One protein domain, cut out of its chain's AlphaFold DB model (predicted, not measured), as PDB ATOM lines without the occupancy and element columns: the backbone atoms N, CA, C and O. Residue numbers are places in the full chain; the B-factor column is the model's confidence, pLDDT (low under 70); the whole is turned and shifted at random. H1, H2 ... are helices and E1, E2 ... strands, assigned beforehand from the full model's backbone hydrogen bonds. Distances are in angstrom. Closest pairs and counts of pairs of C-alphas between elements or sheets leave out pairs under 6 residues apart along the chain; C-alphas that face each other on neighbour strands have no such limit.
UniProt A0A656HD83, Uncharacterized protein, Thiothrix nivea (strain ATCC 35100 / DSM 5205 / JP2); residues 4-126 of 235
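This is residues 4 to 126 of the 235 residues of an uncharacterized protein of Thiothrix nivea (strain ATCC 35100 / DSM 5205 / JP2) (UniProt A0A656HD83). With little regular structure, the domain is one antiparallel sheet curled like part of a barrel, with long unnamed stretches around it and two tiny helices at one end. The 123 printed residues, 40 in named elements, run H1, H2, E1, E2, E3, E4; the sheet's order is E2, E1, E3, E4, and the class is mostly strand. It is compact, radius of gyration of the C-alphas 14.1 A, spanning 43 by 32 by 27 A.

H1, residues 4 to 7, begins at C-alpha 4 (44.338, 61.797, -5.088); H2 is residues 30 to 33. E1, residues 41 to 50, is 25.8 A long, E2, residues 58 to 67, 25.0 A, and E3, residues 90 to 98, 24.6 A. E4, residues 110 to 112, ends at C-alpha 112 (22.221, 37.198, -1.386).

H1 and H2, too short for O i to N i+4 pairs, only graze the sheet. Within hydrogen-bond range are N 47 and O 62, 2.8 A, in hairpin E1 and E2; N 48 and O 95, 2.9 A, between E1 and E3; and N 110 and O 92, 2.8 A, in hairpin E3 and E4.

The printed part has no cut. Links H1 to H2, E2 to E3 and E3 to E4 are long. No printed residue is under pLDDT 70.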
ATOM      1  N   THR A   4      43.054  61.168  -5.450       97.19
ATOM      2  CA  THR A   4      44.338  61.797  -5.088       97.19
ATOM      3  C   THR A   4      45.242  60.862  -4.291       97.19
ATOM      4  O   THR A   4      46.450  60.853  -4.521       97.19
ATOM      5  N   LEU A   5      44.675  60.013  -3.429       97.62
ATOM      6  CA  LEU A   5      45.438  58.989  -2.711       97.62
ATOM      7  C   LEU A   5      46.149  58.037  -3.671       97.62
ATOM      8  O   LEU A   5      47.348  57.805  -3.530       97.62
ATOM      9  N   ARG A   6      45.441  57.534  -4.685       97.69
ATOM     10  CA  ARG A   6      46.022  56.683  -5.725       97.69
ATOM     11  C   ARG A   6      47.068  57.431  -6.546       97.69
ATOM     12  O   ARG A   6      48.159  56.911  -6.756       97.69
ATOM     13  N   ALA A   7      46.769  58.657  -6.977       97.19
ATOM     14  CA  ALA A   7      47.701  59.483  -7.747       97.19
ATOM     15  C   ALA A   7      49.026  59.731  -7.003       97.19
ATOM     16  O   ALA A   7      50.074  59.822  -7.638       97.19
ATOM     17  N   ASN A   8      48.977  59.774  -5.670       97.00
ATOM     18  CA  ASN A   8      50.135  59.921  -4.790       97.00
ATOM     19  C   ASN A   8      50.715  58.580  -4.295       97.00
ATOM     20  O   ASN A   8      51.594  58.590  -3.436       97.00
ATOM     21  N   ALA A   9      50.235  57.439  -4.805       96.75
ATOM     22  CA  ALA A   9      50.624  56.091  -4.377       96.75
ATOM     23  C   ALA A   9      50.484  55.852  -2.856       96.75
ATOM     24  O   ALA A   9      51.307  55.178  -2.240       96.75
ATOM     25  N   LEU A  10      49.441  56.427  -2.247       97.75
ATOM     26  CA  LEU A  10      49.171  56.349  -0.810       97.75
ATOM     27  C   LEU A  10      48.210  55.219  -0.425       97.75
ATOM     28  O   LEU A  10      48.189  54.843   0.740       97.75
ATOM     29  N   ILE A  11      47.416  54.680  -1.356       97.88
ATOM     30  CA  ILE A  11      46.517  53.556  -1.045       97.88
ATOM     31  C   ILE A  11      47.376  52.324  -0.713       97.88
ATOM     32  O   ILE A  11      48.191  51.920  -1.548       97.88
ATOM     33  N   PRO A  12      47.235  51.726   0.485       97.38
ATOM     34  CA  PRO A  12      48.034  50.575   0.869       97.38
ATOM     35  C   PRO A  12      47.656  49.354   0.026       97.38
ATOM     36  O   PRO A  12      46.492  49.157  -0.320       97.38
ATOM     37  N   ALA A  13      48.649  48.518  -0.288       96.69
ATOM     38  CA  ALA A  13      48.401  47.273  -1.008       96.69
ATOM     39  C   ALA A  13      47.666  46.244  -0.143       96.69
ATOM     40  O   ALA A  13      46.851  45.500  -0.661       96.69
ATOM     41  N   GLN A  14      47.937  46.207   1.159       96.81
ATOM     42  CA  GLN A  14      47.174  45.409   2.115       96.81
ATOM     43  C   GLN A  14      45.999  46.237   2.638       96.81
ATOM     44  O   GLN A  14      46.163  47.434   2.888       96.81
ATOM     45  N   GLU A  15      44.845  45.607   2.840       95.62
ATOM     46  CA  GLU A  15      43.712  46.258   3.487       95.62
ATOM     47  C   GLU A  15      44.110  46.831   4.870       95.62
ATOM     48  O   GLU A  15      44.882  46.210   5.608       95.62
ATOM     49  N   PRO A  16      43.652  48.042   5.228       96.00
ATOM     50  CA  PRO A  16      44.143  48.759   6.406       96.00
ATOM     51  C   PRO A  16      43.363  48.469   7.700       96.00
ATOM     52  O   PRO A  16      43.664  49.076   8.729       96.00
ATOM     53  N   TYR A  17      42.333  47.624   7.664       95.12
ATOM     54  CA  TYR A  17      41.422  47.378   8.783       95.12
ATOM     55  C   TYR A  17      41.858  46.211   9.673       95.12
ATOM     56  O   TYR A  17      41.362  46.098  10.796       95.12
ATOM     57  N   GLY A  18      42.783  45.363   9.215       93.19
ATOM     58  CA  GLY A  18      43.297  44.224   9.977       93.19
ATOM     59  C   GLY A  18      42.223  43.174  10.251       93.19
ATOM     60  O   GLY A  18      42.221  42.560  11.321       93.19
ATOM     61  N   ILE A  19      41.273  43.012   9.328       90.56
ATOM     62  CA  ILE A  19      40.145  42.091   9.483       90.56
ATOM     63  C   ILE A  19      40.415  40.767   8.775       90.56
ATOM     64  O   ILE A  19      41.106  40.707   7.768       90.56
ATOM     65  N   THR A  20      39.817  39.688   9.276       88.06
ATOM     66  CA  THR A  20      39.738  38.435   8.516       88.06
ATOM     67  C   THR A  20      38.591  38.551   7.520       88.06
ATOM     68  O   THR A  20      37.426  38.477   7.920       88.06
ATOM     69  N   SER A  21      38.913  38.774   6.249       91.25
ATOM     70  CA  SER A  21      37.911  38.867   5.192       91.25
ATOM     71  C   SER A  21      37.359  37.497   4.801       91.25
ATOM     72  O   SER A  21      38.050  36.480   4.807       91.25
ATOM     73  N   ASN A  22      36.094  37.491   4.397       93.94
ATOM     74  CA  ASN A  22      35.420  36.395   3.717       93.94
ATOM     75  C   ASN A  22      35.649  36.429   2.190       93.94
ATOM     76  O   ASN A  22      34.899  35.787   1.460       93.94
ATOM     77  N   THR A  23      36.644  37.161   1.684       89.12
ATOM     78  CA  THR A  23      37.097  37.114   0.278       89.12
ATOM     79  C   THR A  23      38.358  36.262   0.134       89.12
ATOM     80  O   THR A  23      38.945  35.804   1.112       89.12
ATOM     81  N   ALA A  24      38.780  36.011  -1.106       84.12
ATOM     82  CA  ALA A  24      39.960  35.192  -1.388       84.12
ATOM     83  C   ALA A  24      41.293  35.864  -1.012       84.12
ATOM     84  O   ALA A  24      42.310  35.179  -0.893       84.12
ATOM     85  N   SER A  25      41.317  37.192  -0.868       86.56
ATOM     86  CA  SER A  25      42.525  37.951  -0.561       86.56
ATOM     87  C   SER A  25      42.201  39.272   0.123       86.56
ATOM     88  O   SER A  25      41.205  39.918  -0.197       86.56
ATOM     89  N   ASP A  26      43.123  39.678   0.993       89.38
ATOM     90  CA  ASP A  26      43.139  40.959   1.704       89.38
ATOM     91  C   ASP A  26      44.147  41.953   1.098       89.38
ATOM     92  O   ASP A  26      44.443  43.003   1.671       89.38
ATOM     93  N   THR A  27      44.725  41.612  -0.053       95.38
ATOM     94  CA  THR A  27      45.700  42.436  -0.770       95.38
ATOM     95  C   THR A  27      45.082  42.909  -2.082       95.38
ATOM     96  O   THR A  27      44.432  42.128  -2.769       95.38
ATOM     97  N   ALA A  28      45.302  44.161  -2.469       96.50
ATOM     98  CA  ALA A  28      44.921  44.681  -3.771       96.50
ATOM     99  C   ALA A  28      45.925  44.285  -4.861       96.50
ATOM    100  O   ALA A  28      47.144  44.336  -4.663       96.50
ATOM    101  N   ALA A  29      45.422  43.946  -6.046       96.69
ATOM    102  CA  ALA A  29      46.251  43.691  -7.214       96.69
ATOM    103  C   ALA A  29      46.920  44.989  -7.707       96.69
ATOM    104  O   ALA A  29      46.305  46.057  -7.785       96.69
ATOM    105  N   SER A  30      48.205  44.913  -8.065       95.81
ATOM    106  CA  SER A  30      49.006  46.095  -8.422       95.81
ATOM    107  C   SER A  30      48.495  46.828  -9.668       95.81
ATOM    108  O   SER A  30      48.614  48.050  -9.753       95.81
ATOM    109  N   ASN A  31      47.893  46.108 -10.618       95.19
ATOM    110  CA  ASN A  31      47.254  46.690 -11.797       95.19
ATOM    111  C   ASN A  31      46.010  47.515 -11.437       95.19
ATOM    112  O   ASN A  31      45.775  48.532 -12.085       95.19
ATOM    113  N   LEU A  32      45.250  47.120 -10.408       96.06
ATOM    114  CA  LEU A  32      44.090  47.881  -9.937       96.06
ATOM    115  C   LEU A  32      44.533  49.147  -9.203       96.06
ATOM    116  O   LEU A  32      44.031  50.224  -9.495       96.06
ATOM    117  N   LEU A  33      45.555  49.071  -8.344       96.62
ATOM    118  CA  LEU A  33      46.131  50.261  -7.693       96.62
ATOM    119  C   LEU A  33      46.721  51.270  -8.696       96.62
ATOM    120  O   LEU A  33      46.803  52.464  -8.411       96.62
ATOM    121  N   GLY A  34      47.134  50.798  -9.874       95.12
ATOM    122  CA  GLY A  34      47.637  51.626 -10.967       95.12
ATOM    123  C   GLY A  34      46.575  52.120 -11.956       95.12
ATOM    124  O   GLY A  34      46.931  52.894 -12.849       95.12
ATOM    125  N   SER A  35      45.309  51.696 -11.844       96.44
ATOM    126  CA  SER A  35      44.267  52.058 -12.812       96.44
ATOM    127  C   SER A  35      43.942  53.560 -12.768       96.44
ATOM    128  O   SER A  35      44.258  54.275 -11.818       96.44
ATOM    129  N   SER A  36      43.357  54.087 -13.842       96.38
ATOM    130  CA  SER A  36      43.003  55.507 -13.963       96.38
ATOM    131  C   SER A  36      41.644  55.658 -14.649       96.38
ATOM    132  O   SER A  36      41.082  54.677 -15.126       96.38
ATOM    133  N   GLY A  37      41.109  56.880 -14.719       96.62
ATOM    134  CA  GLY A  37      39.773  57.112 -15.274       96.62
ATOM    135  C   GLY A  37      38.675  56.820 -14.252       96.62
ATOM    136  O   GLY A  37      38.865  57.097 -13.070       96.62
ATOM    137  N   ASN A  38      37.525  56.319 -14.699       96.81
ATOM    138  CA  ASN A  38      36.386  56.033 -13.816       96.81
ATOM    139  C   ASN A  38      36.686  54.885 -12.837       96.81
ATOM    140  O   ASN A  38      36.383  54.999 -11.655       96.81
ATOM    141  N   ASP A  39      37.443  53.892 -13.299       96.94
ATOM    142  CA  ASP A  39      37.778  52.685 -12.537       96.94
ATOM    143  C   ASP A  39      38.997  52.881 -11.611       96.94
ATOM    144  O   ASP A  39      39.552  51.919 -11.069       96.94
ATOM    145  N   ALA A  40      39.481  54.122 -11.464       97.94
ATOM    146  CA  ALA A  40      40.596  54.438 -10.576       97.94
ATOM    147  C   ALA A  40      40.176  54.212  -9.114       97.94
ATOM    148  O   ALA A  40      39.179  54.812  -8.693       97.94
ATOM    149  N   PRO A  41      40.916  53.423  -8.311       97.81
ATOM    150  CA  PRO A  41      40.587  53.250  -6.906       97.81
ATOM    151  C   PRO A  41      40.775  54.565  -6.150       97.81
ATOM    152  O   PRO A  41      41.709  55.335  -6.390       97.81
ATOM    153  N   VAL A  42      39.858  54.809  -5.227       97.69
ATOM    154  CA  VAL A  42      39.797  55.985  -4.365       97.69
ATOM    155  C   VAL A  42      40.242  55.609  -2.962       97.69
ATOM    156  O   VAL A  42      41.130  56.268  -2.426       97.69
ATOM    157  N   ASP A  43      39.660  54.553  -2.391       97.88
ATOM    158  CA  ASP A  43      40.014  54.069  -1.061       97.88
ATOM    159  C   ASP A  43      39.607  52.603  -0.834       97.88
ATOM    160  O   ASP A  43      38.897  52.008  -1.647       97.88
ATOM    161  N   TRP A  44      40.032  52.034   0.291       97.88
ATOM    162  CA  TRP A  44      39.480  50.797   0.830       97.88
ATOM    163  C   TRP A  44      38.165  51.038   1.580       97.88
ATOM    164  O   TRP A  44      37.959  52.079   2.203       97.88
ATOM    165  N   VAL A  45      37.295  50.031   1.569       98.00
ATOM    166  CA  VAL A  45      36.084  49.953   2.395       98.00
ATOM    167  C   VAL A  45      35.934  48.564   3.002       98.00
ATOM    168  O   VAL A  45      36.415  47.576   2.447       98.00
ATOM    169  N   VAL A  46      35.221  48.489   4.125       97.56
ATOM    170  CA  VAL A  46      34.732  47.232   4.702       97.56
ATOM    171  C   VAL A  46      33.256  47.080   4.368       97.56
ATOM    172  O   VAL A  46      32.464  47.989   4.617       97.56
ATOM    173  N   LEU A  47      32.873  45.913   3.867       97.56
ATOM    174  CA  LEU A  47      31.487  45.487   3.769       97.56
ATOM    175  C   LEU A  47      31.197  44.504   4.906       97.56
ATOM    176  O   LEU A  47      31.979  43.588   5.166       97.56
ATOM    177  N   GLU A  48      30.069  44.676   5.588       97.94
ATOM    178  CA  GLU A  48      29.605  43.747   6.619       97.94
ATOM    179  C   GLU A  48      28.258  43.151   6.214       97.94
ATOM    180  O   GLU A  48      27.361  43.867   5.762       97.94
ATOM    181  N   LEU A  49      28.110  41.841   6.416       98.12
ATOM    182  CA  LEU A  49      26.823  41.158   6.355       98.12
ATOM    183  C   LEU A  49      26.345  40.888   7.776       98.12
ATOM    184  O   LEU A  49      27.042  40.220   8.543       98.12
ATOM    185  N   LEU A  50      25.168  41.393   8.132       98.44
ATOM    186  CA  LEU A  50      24.608  41.281   9.479       98.44
ATOM    187  C   LEU A  50      23.348  40.411   9.470       98.44
ATOM    188  O   LEU A  50      22.627  40.342   8.470       98.44
ATOM    189  N   ASP A  51      23.111  39.709  10.580       98.25
ATOM    190  CA  ASP A  51      21.999  38.766  10.727       98.25
ATOM    191  C   ASP A  51      20.641  39.455  10.480       98.25
ATOM    192  O   ASP A  51      20.395  40.535  11.024       98.25
ATOM    193  N   PRO A  52      19.736  38.845   9.693       98.00
ATOM    194  CA  PRO A  52      18.460  39.464   9.338       98.00
ATOM    195  C   PRO A  52      17.501  39.613  10.528       98.00
ATOM    196  O   PRO A  52      16.610  40.460  10.483       98.00
ATOM    197  N   ASN A  53      17.669  38.807  11.582       97.69
ATOM    198  CA  ASN A  53      16.820  38.818  12.774       97.69
ATOM    199  C   ASN A  53      17.447  39.606  13.932       97.69
ATOM    200  O   ASN A  53      16.724  40.107  14.790       97.69
ATOM    201  N   ASN A  54      18.778  39.709  13.975       97.38
ATOM    202  CA  ASN A  54      19.491  40.524  14.954       97.38
ATOM    203  C   ASN A  54      20.698  41.234  14.316       97.38
ATOM    204  O   ASN A  54      21.809  40.695  14.334       97.38
ATOM    205  N   PRO A  55      20.535  42.476  13.838       96.62
ATOM    206  CA  PRO A  55      21.566  43.150  13.063       96.62
ATOM    207  C   PRO A  55      22.758  43.631  13.914       96.62
ATOM    208  O   PRO A  55      23.666  44.242  13.380       96.62
ATOM    209  N   THR A  56      22.816  43.323  15.216       97.00
ATOM    210  CA  THR A  56      24.042  43.479  16.028       97.00
ATOM    211  C   THR A  56      25.051  42.342  15.805       97.00
ATOM    212  O   THR A  56      26.206  42.437  16.212       97.00
ATOM    213  N   ILE A  57      24.631  41.244  15.161       97.88
ATOM    214  CA  ILE A  57      25.468  40.070  14.895       97.88
ATOM    215  C   ILE A  57      26.027  40.150  13.474       97.88
ATOM    216  O   ILE A  57      25.308  39.920  12.498       97.88
ATOM    217  N   THR A  58      27.330  40.397  13.353       97.44
ATOM    218  CA  THR A  58      28.061  40.284  12.083       97.44
ATOM    219  C   THR A  58      28.252  38.814  11.704       97.44
ATOM    220  O   THR A  58      28.784  38.024  12.484       97.44
ATOM    221  N   LYS A  59      27.819  38.439  10.499       97.62
ATOM    222  CA  LYS A  59      27.937  37.087   9.928       97.62
ATOM    223  C   LYS A  59      29.128  36.937   8.999       97.62
ATOM    224  O   LYS A  59      29.700  35.857   8.935       97.62
ATOM    225  N   ALA A  60      29.480  38.008   8.299       97.25
ATOM    226  CA  ALA A  60      30.637  38.051   7.423       97.25
ATOM    227  C   ALA A  60      31.189  39.471   7.358       97.25
ATOM    228  O   ALA A  60      30.444  40.446   7.515       97.25
ATOM    229  N   ARG A  61      32.486  39.574   7.095       97.12
ATOM    230  CA  ARG A  61      33.149  40.830   6.757       97.12
ATOM    231  C   ARG A  61      33.958  40.626   5.502       97.12
ATOM    232  O   ARG A  61      34.521  39.557   5.309       97.12
ATOM    233  N   LEU A  62      34.046  41.648   4.677       95.88
ATOM    234  CA  LEU A  62      34.960  41.645   3.556       95.88
ATOM    235  C   LEU A  62      35.467  43.040   3.246       95.88
ATOM    236  O   LEU A  62      34.905  44.027   3.718       95.88
ATOM    237  N   THR A  63      36.525  43.114   2.453       96.81
ATOM    238  CA  THR A  63      37.102  44.369   1.983       96.81
ATOM    239  C   THR A  63      36.919  44.520   0.479       96.81
ATOM    240  O   THR A  63      36.803  43.544  -0.261       96.81
ATOM    241  N   GLY A  64      36.865  45.770   0.030       96.94
ATOM    242  CA  GLY A  64      36.809  46.125  -1.381       96.94
ATOM    243  C   GLY A  64      37.440  47.489  -1.623       96.94
ATOM    244  O   GLY A  64      37.703  48.241  -0.679       96.94
ATOM    245  N   LEU A  65      37.673  47.805  -2.892       97.69
ATOM    246  CA  LEU A  65      38.137  49.119  -3.322       97.69
ATOM    247  C   LEU A  65      36.950  49.915  -3.852       97.69
ATOM    248  O   LEU A  65      36.250  49.447  -4.746       97.69
ATOM    249  N   VAL A  66      36.736  51.120  -3.329       97.88
ATOM    250  CA  VAL A  66      35.799  52.069  -3.938       97.88
ATOM    251  C   VAL A  66      36.489  52.796  -5.093       97.88
ATOM    252  O   VAL A  66      37.632  53.230  -4.952       97.88
ATOM    253  N   GLN A  67      35.816  52.925  -6.233       98.00
ATOM    254  CA  GLN A  67      36.322  53.549  -7.459       98.00
ATOM    255  C   GLN A  67      35.735  54.952  -7.681       98.00
ATOM    256  O   GLN A  67      34.875  55.432  -6.935       98.00
ATOM    257  N   ARG A  68      36.232  55.688  -8.685       97.44
ATOM    258  CA  ARG A  68      35.833  57.091  -8.903       97.44
ATOM    259  C   ARG A  68      34.389  57.255  -9.349       97.44
ATOM    260  O   ARG A  68      33.826  58.328  -9.096       97.44
ATOM    261  N   ASP A  69      33.828  56.264 -10.009       96.56
ATOM    262  CA  ASP A  69      32.421  56.175 -10.400       96.56
ATOM    263  C   ASP A  69      31.495  55.662  -9.288       96.56
ATOM    264  O   ASP A  69      30.288  55.618  -9.503       96.56
ATOM    265  N   ALA A  70      32.035  55.443  -8.083       96.19
ATOM    266  CA  ALA A  70      31.342  54.988  -6.877       96.19
ATOM    267  C   ALA A  70      31.040  53.485  -6.810       96.19
ATOM    268  O   ALA A  70      30.384  53.055  -5.854       96.19
ATOM    269  N   ASP A  71      31.561  52.692  -7.743       97.19
ATOM    270  CA  ASP A  71      31.496  51.240  -7.641       97.19
ATOM    271  C   ASP A  71      32.454  50.735  -6.555       97.19
ATOM    272  O   ASP A  71      33.500  51.328  -6.279       97.19
ATOM    273  N   ILE A  72      32.067  49.642  -5.898       97.81
ATOM    274  CA  ILE A  72      32.924  48.923  -4.956       97.81
ATOM    275  C   ILE A  72      33.268  47.591  -5.606       97.81
ATOM    276  O   ILE A  72      32.371  46.801  -5.900       97.81
ATOM    277  N   VAL A  73      34.559  47.350  -5.808       97.00
ATOM    278  CA  VAL A  73      35.061  46.174  -6.521       97.00
ATOM    279  C   VAL A  73      35.927  45.296  -5.635       97.00
ATOM    280  O   VAL A  73      36.552  45.761  -4.673       97.00
ATOM    281  N   ASP A  74      35.973  44.011  -5.975       96.25
ATOM    282  CA  ASP A  74      36.924  43.073  -5.397       96.25
ATOM    283  C   ASP A  74      38.357  43.548  -5.661       96.25
ATOM    284  O   ASP A  74      38.729  43.911  -6.780       96.25
ATOM    285  N   ALA A  75      39.172  43.558  -4.609       94.75
ATOM    286  CA  ALA A  75      40.507  44.132  -4.664       94.75
ATOM    287  C   ALA A  75      41.509  43.296  -5.480       94.75
ATOM    288  O   ALA A  75      42.594  43.788  -5.788       94.75
ATOM    289  N   GLN A  76      41.179  42.053  -5.844       93.69
ATOM    290  CA  GLN A  76      42.001  41.208  -6.710       93.69
ATOM    291  C   GLN A  76      41.473  41.170  -8.141       93.69
ATOM    292  O   GLN A  76      42.244  41.406  -9.073       93.69
ATOM    293  N   SER A  77      40.190  40.857  -8.332       93.88
ATOM    294  CA  SER A  77      39.633  40.675  -9.677       93.88
ATOM    295  C   SER A  77      39.209  41.984 -10.337       93.88
ATOM    296  O   SER A  77      39.251  42.083 -11.563       93.88
ATOM    297  N   GLY A  78      38.848  42.999  -9.545       94.75
ATOM    298  CA  GLY A  78      38.243  44.235 -10.038       94.75
ATOM    299  C   GLY A  78      36.764  44.082 -10.401       94.75
ATOM    300  O   GLY A  78      36.195  44.993 -10.998       94.75
ATOM    301  N   ASP A  79      36.128  42.961 -10.051       94.56
ATOM    302  CA  ASP A  79      34.706  42.742 -10.311       94.56
ATOM    303  C   ASP A  79      33.835  43.469  -9.277       94.56
ATOM    304  O   ASP A  79      34.101  43.421  -8.078       94.56
ATOM    305  N   GLY A  80      32.717  44.054  -9.719       93.38
ATOM    306  CA  GLY A  80      31.692  44.630  -8.832       93.38
ATOM    307  C   GLY A  80      30.831  43.592  -8.094       93.38
ATOM    308  O   GLY A  80      29.874  43.941  -7.404       93.38
ATOM    309  N   SER A  81      31.129  42.300  -8.258       93.56
ATOM    310  CA  SER A  81      30.475  41.199  -7.552       93.56
ATOM    311  C   SER A  81      31.488  40.431  -6.721       93.56
ATOM    312  O   SER A  81      32.543  40.055  -7.225       93.56
ATOM    313  N   PHE A  82      31.128  40.126  -5.479       93.62
ATOM    314  CA  PHE A  82      32.024  39.476  -4.534       93.62
ATOM    315  C   PHE A  82      31.725  37.986  -4.409       93.62
ATOM    316  O   PHE A  82      30.580  37.585  -4.180       93.62
ATOM    317  N   LEU A  83      32.772  37.166  -4.492       91.75
ATOM    318  CA  LEU A  83      32.714  35.769  -4.079       91.75
ATOM    319  C   LEU A  83      32.980  35.680  -2.574       91.75
ATOM    320  O   LEU A  83      34.084  35.971  -2.116       91.75
ATOM    321  N   LEU A  84      31.974  35.243  -1.816       93.38
ATOM    322  CA  LEU A  84      32.065  35.116  -0.364       93.38
ATOM    323  C   LEU A  84      32.390  33.677   0.044       93.38
ATOM    324  O   LEU A  84      31.656  32.740  -0.265       93.38
ATOM    325  N   ILE A  85      33.489  33.506   0.771       92.56
ATOM    326  CA  ILE A  85      33.975  32.226   1.278       92.56
ATOM    327  C   ILE A  85      33.389  31.981   2.669       92.56
ATOM    328  O   ILE A  85      33.528  32.804   3.577       92.56
ATOM    329  N   GLY A  86      32.756  30.819   2.848       92.19
ATOM    330  CA  GLY A  86      32.184  30.410   4.135       92.19
ATOM    331  C   GLY A  86      30.918  31.174   4.531       92.19
ATOM    332  O   GLY A  86      30.586  31.224   5.713       92.19
ATOM    333  N   VAL A  87      30.223  31.773   3.560       94.69
ATOM    334  CA  VAL A  87      28.953  32.480   3.763       94.69
ATOM    335  C   VAL A  87      27.864  31.771   2.968       94.69
ATOM    336  O   VAL A  87      27.969  31.622   1.753       94.69
ATOM    337  N   GLU A  88      26.816  31.333   3.658       95.19
ATOM    338  CA  GLU A  88      25.677  30.668   3.026       95.19
ATOM    339  C   GLU A  88      24.757  31.674   2.308       95.19
ATOM    340  O   GLU A  88      24.622  32.815   2.757       95.19
ATOM    341  N   PRO A  89      24.071  31.275   1.221       96.31
ATOM    342  CA  PRO A  89      22.996  32.075   0.644       96.31
ATOM    343  C   PRO A  89      21.897  32.370   1.671       96.31
ATOM    344  O   PRO A  89      21.464  31.490   2.418       96.31
ATOM    345  N   GLY A  90      21.397  33.600   1.686       97.00
ATOM    346  CA  GLY A  90      20.415  34.035   2.672       97.00
ATOM    347  C   GLY A  90      20.132  35.527   2.615       97.00
ATOM    348  O   GLY A  90      20.692  36.256   1.799       97.00
ATOM    349  N   SER A  91      19.238  35.985   3.487       98.19
ATOM    350  CA  SER A  91      18.956  37.411   3.640       98.19
ATOM    351  C   SER A  91      19.875  38.020   4.689       98.19
ATOM    352  O   SER A  91      19.937  37.516   5.808       98.19
ATOM    353  N   TYR A  92      20.531  39.125   4.353       98.38
ATOM    354  CA  TYR A  92      21.448  39.835   5.245       98.38
ATOM    355  C   TYR A  92      21.201  41.331   5.175       98.38
ATOM    356  O   TYR A  92      20.919  41.868   4.104       98.38
ATOM    357  N   TYR A  93      21.357  42.031   6.294       98.69
ATOM    358  CA  TYR A  93      21.637  43.458   6.185       98.69
ATOM    359  C   TYR A  93      23.032  43.628   5.597       98.69
ATOM    360  O   TYR A  93      23.952  42.909   5.987       98.69
ATOM    361  N   VAL A  94      23.184  44.573   4.675       98.38
ATOM    362  CA  VAL A  94      24.479  44.884   4.067       98.38
ATOM    363  C   VAL A  94      24.889  46.269   4.524       98.38
ATOM    364  O   VAL A  94      24.130  47.225   4.341       98.38
ATOM    365  N   ALA A  95      26.067  46.371   5.127       98.44
ATOM    366  CA  ALA A  95      26.641  47.632   5.560       98.44
ATOM    367  C   ALA A  95      27.957  47.928   4.844       98.44
ATOM    368  O   ALA A  95      28.718  47.016   4.537       98.44
ATOM    369  N   VAL A  96      28.225  49.214   4.622       98.31
ATOM    370  CA  VAL A  96      29.496  49.735   4.111       98.31
ATOM    371  C   VAL A  96      30.104  50.631   5.178       98.31
ATOM    372  O   VAL A  96      29.444  51.534   5.698       98.31
ATOM    373  N   LYS A  97      31.372  50.394   5.491       97.75
ATOM    374  CA  LYS A  97      32.183  51.167   6.429       97.75
ATOM    375  C   LYS A  97      33.428  51.689   5.729       97.75
ATOM    376  O   LYS A  97      34.052  50.993   4.935       97.75
ATOM    377  N   HIS A  98      33.790  52.917   6.069       96.94
ATOM    378  CA  HIS A  98      34.963  53.611   5.555       96.94
ATOM    379  C   HIS A  98      35.866  54.011   6.724       96.94
ATOM    380  O   HIS A  98      35.398  54.111   7.855       96.94
ATOM    381  N   ARG A  99      37.147  54.289   6.464       95.88
ATOM    382  CA  ARG A  99      38.162  54.536   7.510       95.88
ATOM    383  C   ARG A  99      37.925  55.772   8.396       95.88
ATOM    384  O   ARG A  99      38.569  55.901   9.431       95.88
ATOM    385  N   ASN A 100      37.113  56.716   7.921       96.00
ATOM    386  CA  ASN A 100      36.917  58.045   8.518       96.00
ATOM    387  C   ASN A 100      35.538  58.669   8.211       96.00
ATOM    388  O   ASN A 100      35.339  59.876   8.381       96.00
ATOM    389  N   HIS A 101      34.590  57.865   7.722       97.56
ATOM    390  CA  HIS A 101      33.202  58.282   7.518       97.56
ATOM    391  C   HIS A 101      32.274  57.402   8.361       97.56
ATOM    392  O   HIS A 101      32.592  56.249   8.658       97.56
ATOM    393  N   LEU A 102      31.103  57.921   8.725       98.50
ATOM    394  CA  LEU A 102      30.044  57.099   9.303       98.50
ATOM    395  C   LEU A 102      29.534  56.130   8.235       98.50
ATOM    396  O   LEU A 102      29.112  56.541   7.154       98.50
ATOM    397  N   GLY A 103      29.590  54.839   8.545       98.12
ATOM    398  CA  GLY A 103      29.073  53.791   7.670       98.12
ATOM    399  C   GLY A 103      27.555  53.849   7.495       98.12
ATOM    400  O   GLY A 103      26.843  54.490   8.271       98.12
ATOM    401  N   VAL A 104      27.073  53.121   6.494       98.62
ATOM    402  CA  VAL A 104      25.658  53.025   6.117       98.62
ATOM    403  C   VAL A 104      25.241  51.563   6.014       98.62
ATOM    404  O   VAL A 104      26.064  50.716   5.686       98.62
ATOM    405  N   MET A 105      23.969  51.265   6.274       98.62
ATOM    406  CA  MET A 105      23.398  49.922   6.159       98.62
ATOM    407  C   MET A 105      22.052  49.965   5.434       98.62
ATOM    408  O   MET A 105      21.329  50.965   5.515       98.62
ATOM    409  N   THR A 106      21.698  48.889   4.730       98.69
ATOM    410  CA  THR A 106      20.360  48.728   4.140       98.69
ATOM    411  C   THR A 106      19.265  48.818   5.208       98.69
ATOM    412  O   THR A 106      19.448  48.380   6.340       98.69
ATOM    413  N   ALA A 107      18.102  49.386   4.865       98.12
ATOM    414  CA  ALA A 107      16.967  49.457   5.797       98.12
ATOM    415  C   ALA A 107      16.342  48.088   6.094       98.12
ATOM    416  O   ALA A 107      15.776  47.893   7.162       98.12
ATOM    417  N   ASN A 108      16.429  47.162   5.138       97.88
ATOM    418  CA  ASN A 108      15.898  45.807   5.234       97.88
ATOM    419  C   ASN A 108      16.968  44.800   4.785       97.88
ATOM    420  O   ASN A 108      17.861  45.176   4.010       97.88
ATOM    421  N   PRO A 109      16.871  43.527   5.208       98.19
ATOM    422  CA  PRO A 109      17.728  42.473   4.689       98.19
ATOM    423  C   PRO A 109      17.561  42.297   3.176       98.19
ATOM    424  O   PRO A 109      16.446  42.318   2.653       98.19
ATOM    425  N   VAL A 110      18.674  42.079   2.482       98.12
ATOM    426  CA  VAL A 110      18.748  41.797   1.048       98.12
ATOM    427  C   VAL A 110      19.081  40.322   0.861       98.12
ATOM    428  O   VAL A 110      19.962  39.796   1.538       98.12
ATOM    429  N   ALA A 111      18.370  39.647  -0.044       97.31
ATOM    430  CA  ALA A 111      18.657  38.260  -0.393       97.31
ATOM    431  C   ALA A 111      19.939  38.181  -1.237       97.31
ATOM    432  O   ALA A 111      20.007  38.764  -2.318       97.31
ATOM    433  N   LEU A 112      20.933  37.449  -0.742       95.88
ATOM    434  CA  LEU A 112      22.221  37.198  -1.386       95.88
ATOM    435  C   LEU A 112      22.366  35.700  -1.678       95.88
ATOM    436  O   LEU A 112      21.916  34.854  -0.904       95.88
ATOM    437  N   GLY A 113      22.996  35.355  -2.798       93.38
ATOM    438  CA  GLY A 113      23.198  33.963  -3.193       93.38
ATOM    439  C   GLY A 113      23.873  33.846  -4.554       93.38
ATOM    440  O   GLY A 113      24.661  34.703  -4.935       93.38
ATOM    441  N   GLY A 114      23.536  32.795  -5.308       89.00
ATOM    442  CA  GLY A 114      24.160  32.512  -6.608       89.00
ATOM    443  C   GLY A 114      23.914  33.563  -7.699       89.00
ATOM    444  O   GLY A 114      24.613  33.557  -8.707       89.00
ATOM    445  N   VAL A 115      22.947  34.466  -7.507       89.88
ATOM    446  CA  VAL A 115      22.760  35.660  -8.340       89.88
ATOM    447  C   VAL A 115      23.106  36.883  -7.484       89.88
ATOM    448  O   VAL A 115      22.454  37.078  -6.453       89.88
ATOM    449  N   PRO A 116      24.098  37.703  -7.878       89.19
ATOM    450  CA  PRO A 116      24.443  38.918  -7.147       89.19
ATOM    451  C   PRO A 116      23.261  39.888  -7.061       89.19
ATOM    452  O   PRO A 116      22.544  40.101  -8.042       89.19
ATOM    453  N   ALA A 117      23.080  40.507  -5.896       94.06
ATOM    454  CA  ALA A 117      22.133  41.597  -5.708       94.06
ATOM    455  C   ALA A 117      22.865  42.939  -5.811       94.06
ATOM    456  O   ALA A 117      23.912  43.124  -5.196       94.06
ATOM    457  N   MET A 118      22.296  43.886  -6.560       94.81
ATOM    458  CA  MET A 118      22.827  45.245  -6.647       94.81
ATOM    459  C   MET A 118      22.249  46.105  -5.522       94.81
ATOM    460  O   MET A 118      21.032  46.161  -5.329       94.81
ATOM    461  N   ILE A 119      23.134  46.782  -4.794       97.62
ATOM    462  CA  ILE A 119      22.796  47.735  -3.740       97.62
ATOM    463  C   ILE A 119      23.535  49.027  -4.055       97.62
ATOM    464  O   ILE A 119      24.757  49.036  -4.150       97.62
ATOM    465  N   ASP A 120      22.789  50.118  -4.194       97.81
ATOM    466  CA  ASP A 120      23.346  51.413  -4.566       97.81
ATOM    467  C   ASP A 120      23.087  52.437  -3.457       97.81
ATOM    468  O   ASP A 120      21.998  53.007  -3.350       97.81
ATOM    469  N   PHE A 121      24.096  52.683  -2.620       98.31
ATOM    470  CA  PHE A 121      24.032  53.693  -1.560       98.31
ATOM    471  C   PHE A 121      24.253  55.128  -2.058       98.31
ATOM    472  O   PHE A 121      24.167  56.050  -1.245       98.31
ATOM    473  N   THR A 122      24.481  55.357  -3.352       97.75
ATOM    474  CA  THR A 122      24.575  56.712  -3.923       97.75
ATOM    475  C   THR A 122      23.202  57.282  -4.278       97.75
ATOM    476  O   THR A 122      23.007  58.497  -4.284       97.75
ATOM    477  N   LYS A 123      22.203  56.417  -4.493       97.31
ATOM    478  CA  LYS A 123      20.810  56.820  -4.725       97.31
ATOM    479  C   LYS A 123      20.119  57.230  -3.430       97.31
ATOM    480  O   LYS A 123      20.023  56.450  -2.480       97.31
ATOM    481  N   GLU A 124      19.540  58.427  -3.414       95.69
ATOM    482  CA  GLU A 124      18.735  58.923  -2.285       95.69
ATOM    483  C   GLU A 124      17.510  58.045  -1.998       95.69
ATOM    484  O   GLU A 124      17.114  57.894  -0.846       95.69
ATOM    485  N   SER A 125      16.949  57.412  -3.033       95.94
ATOM    486  CA  SER A 125      15.798  56.509  -2.919       95.94
ATOM    487  C   SER A 125      16.116  55.174  -2.239       95.94
ATOM    488  O   SER A 125      15.197  54.496  -1.773       95.94
ATOM    489  N   THR A 126      17.390  54.783  -2.153       97.62
ATOM    490  CA  THR A 126      17.794  53.569  -1.436       97.62
ATOM    491  C   THR A 126      17.509  53.748   0.046       97.62
ATOM    492  O   THR A 126      18.089  54.611   0.698       97.62
TER     493      THR A 126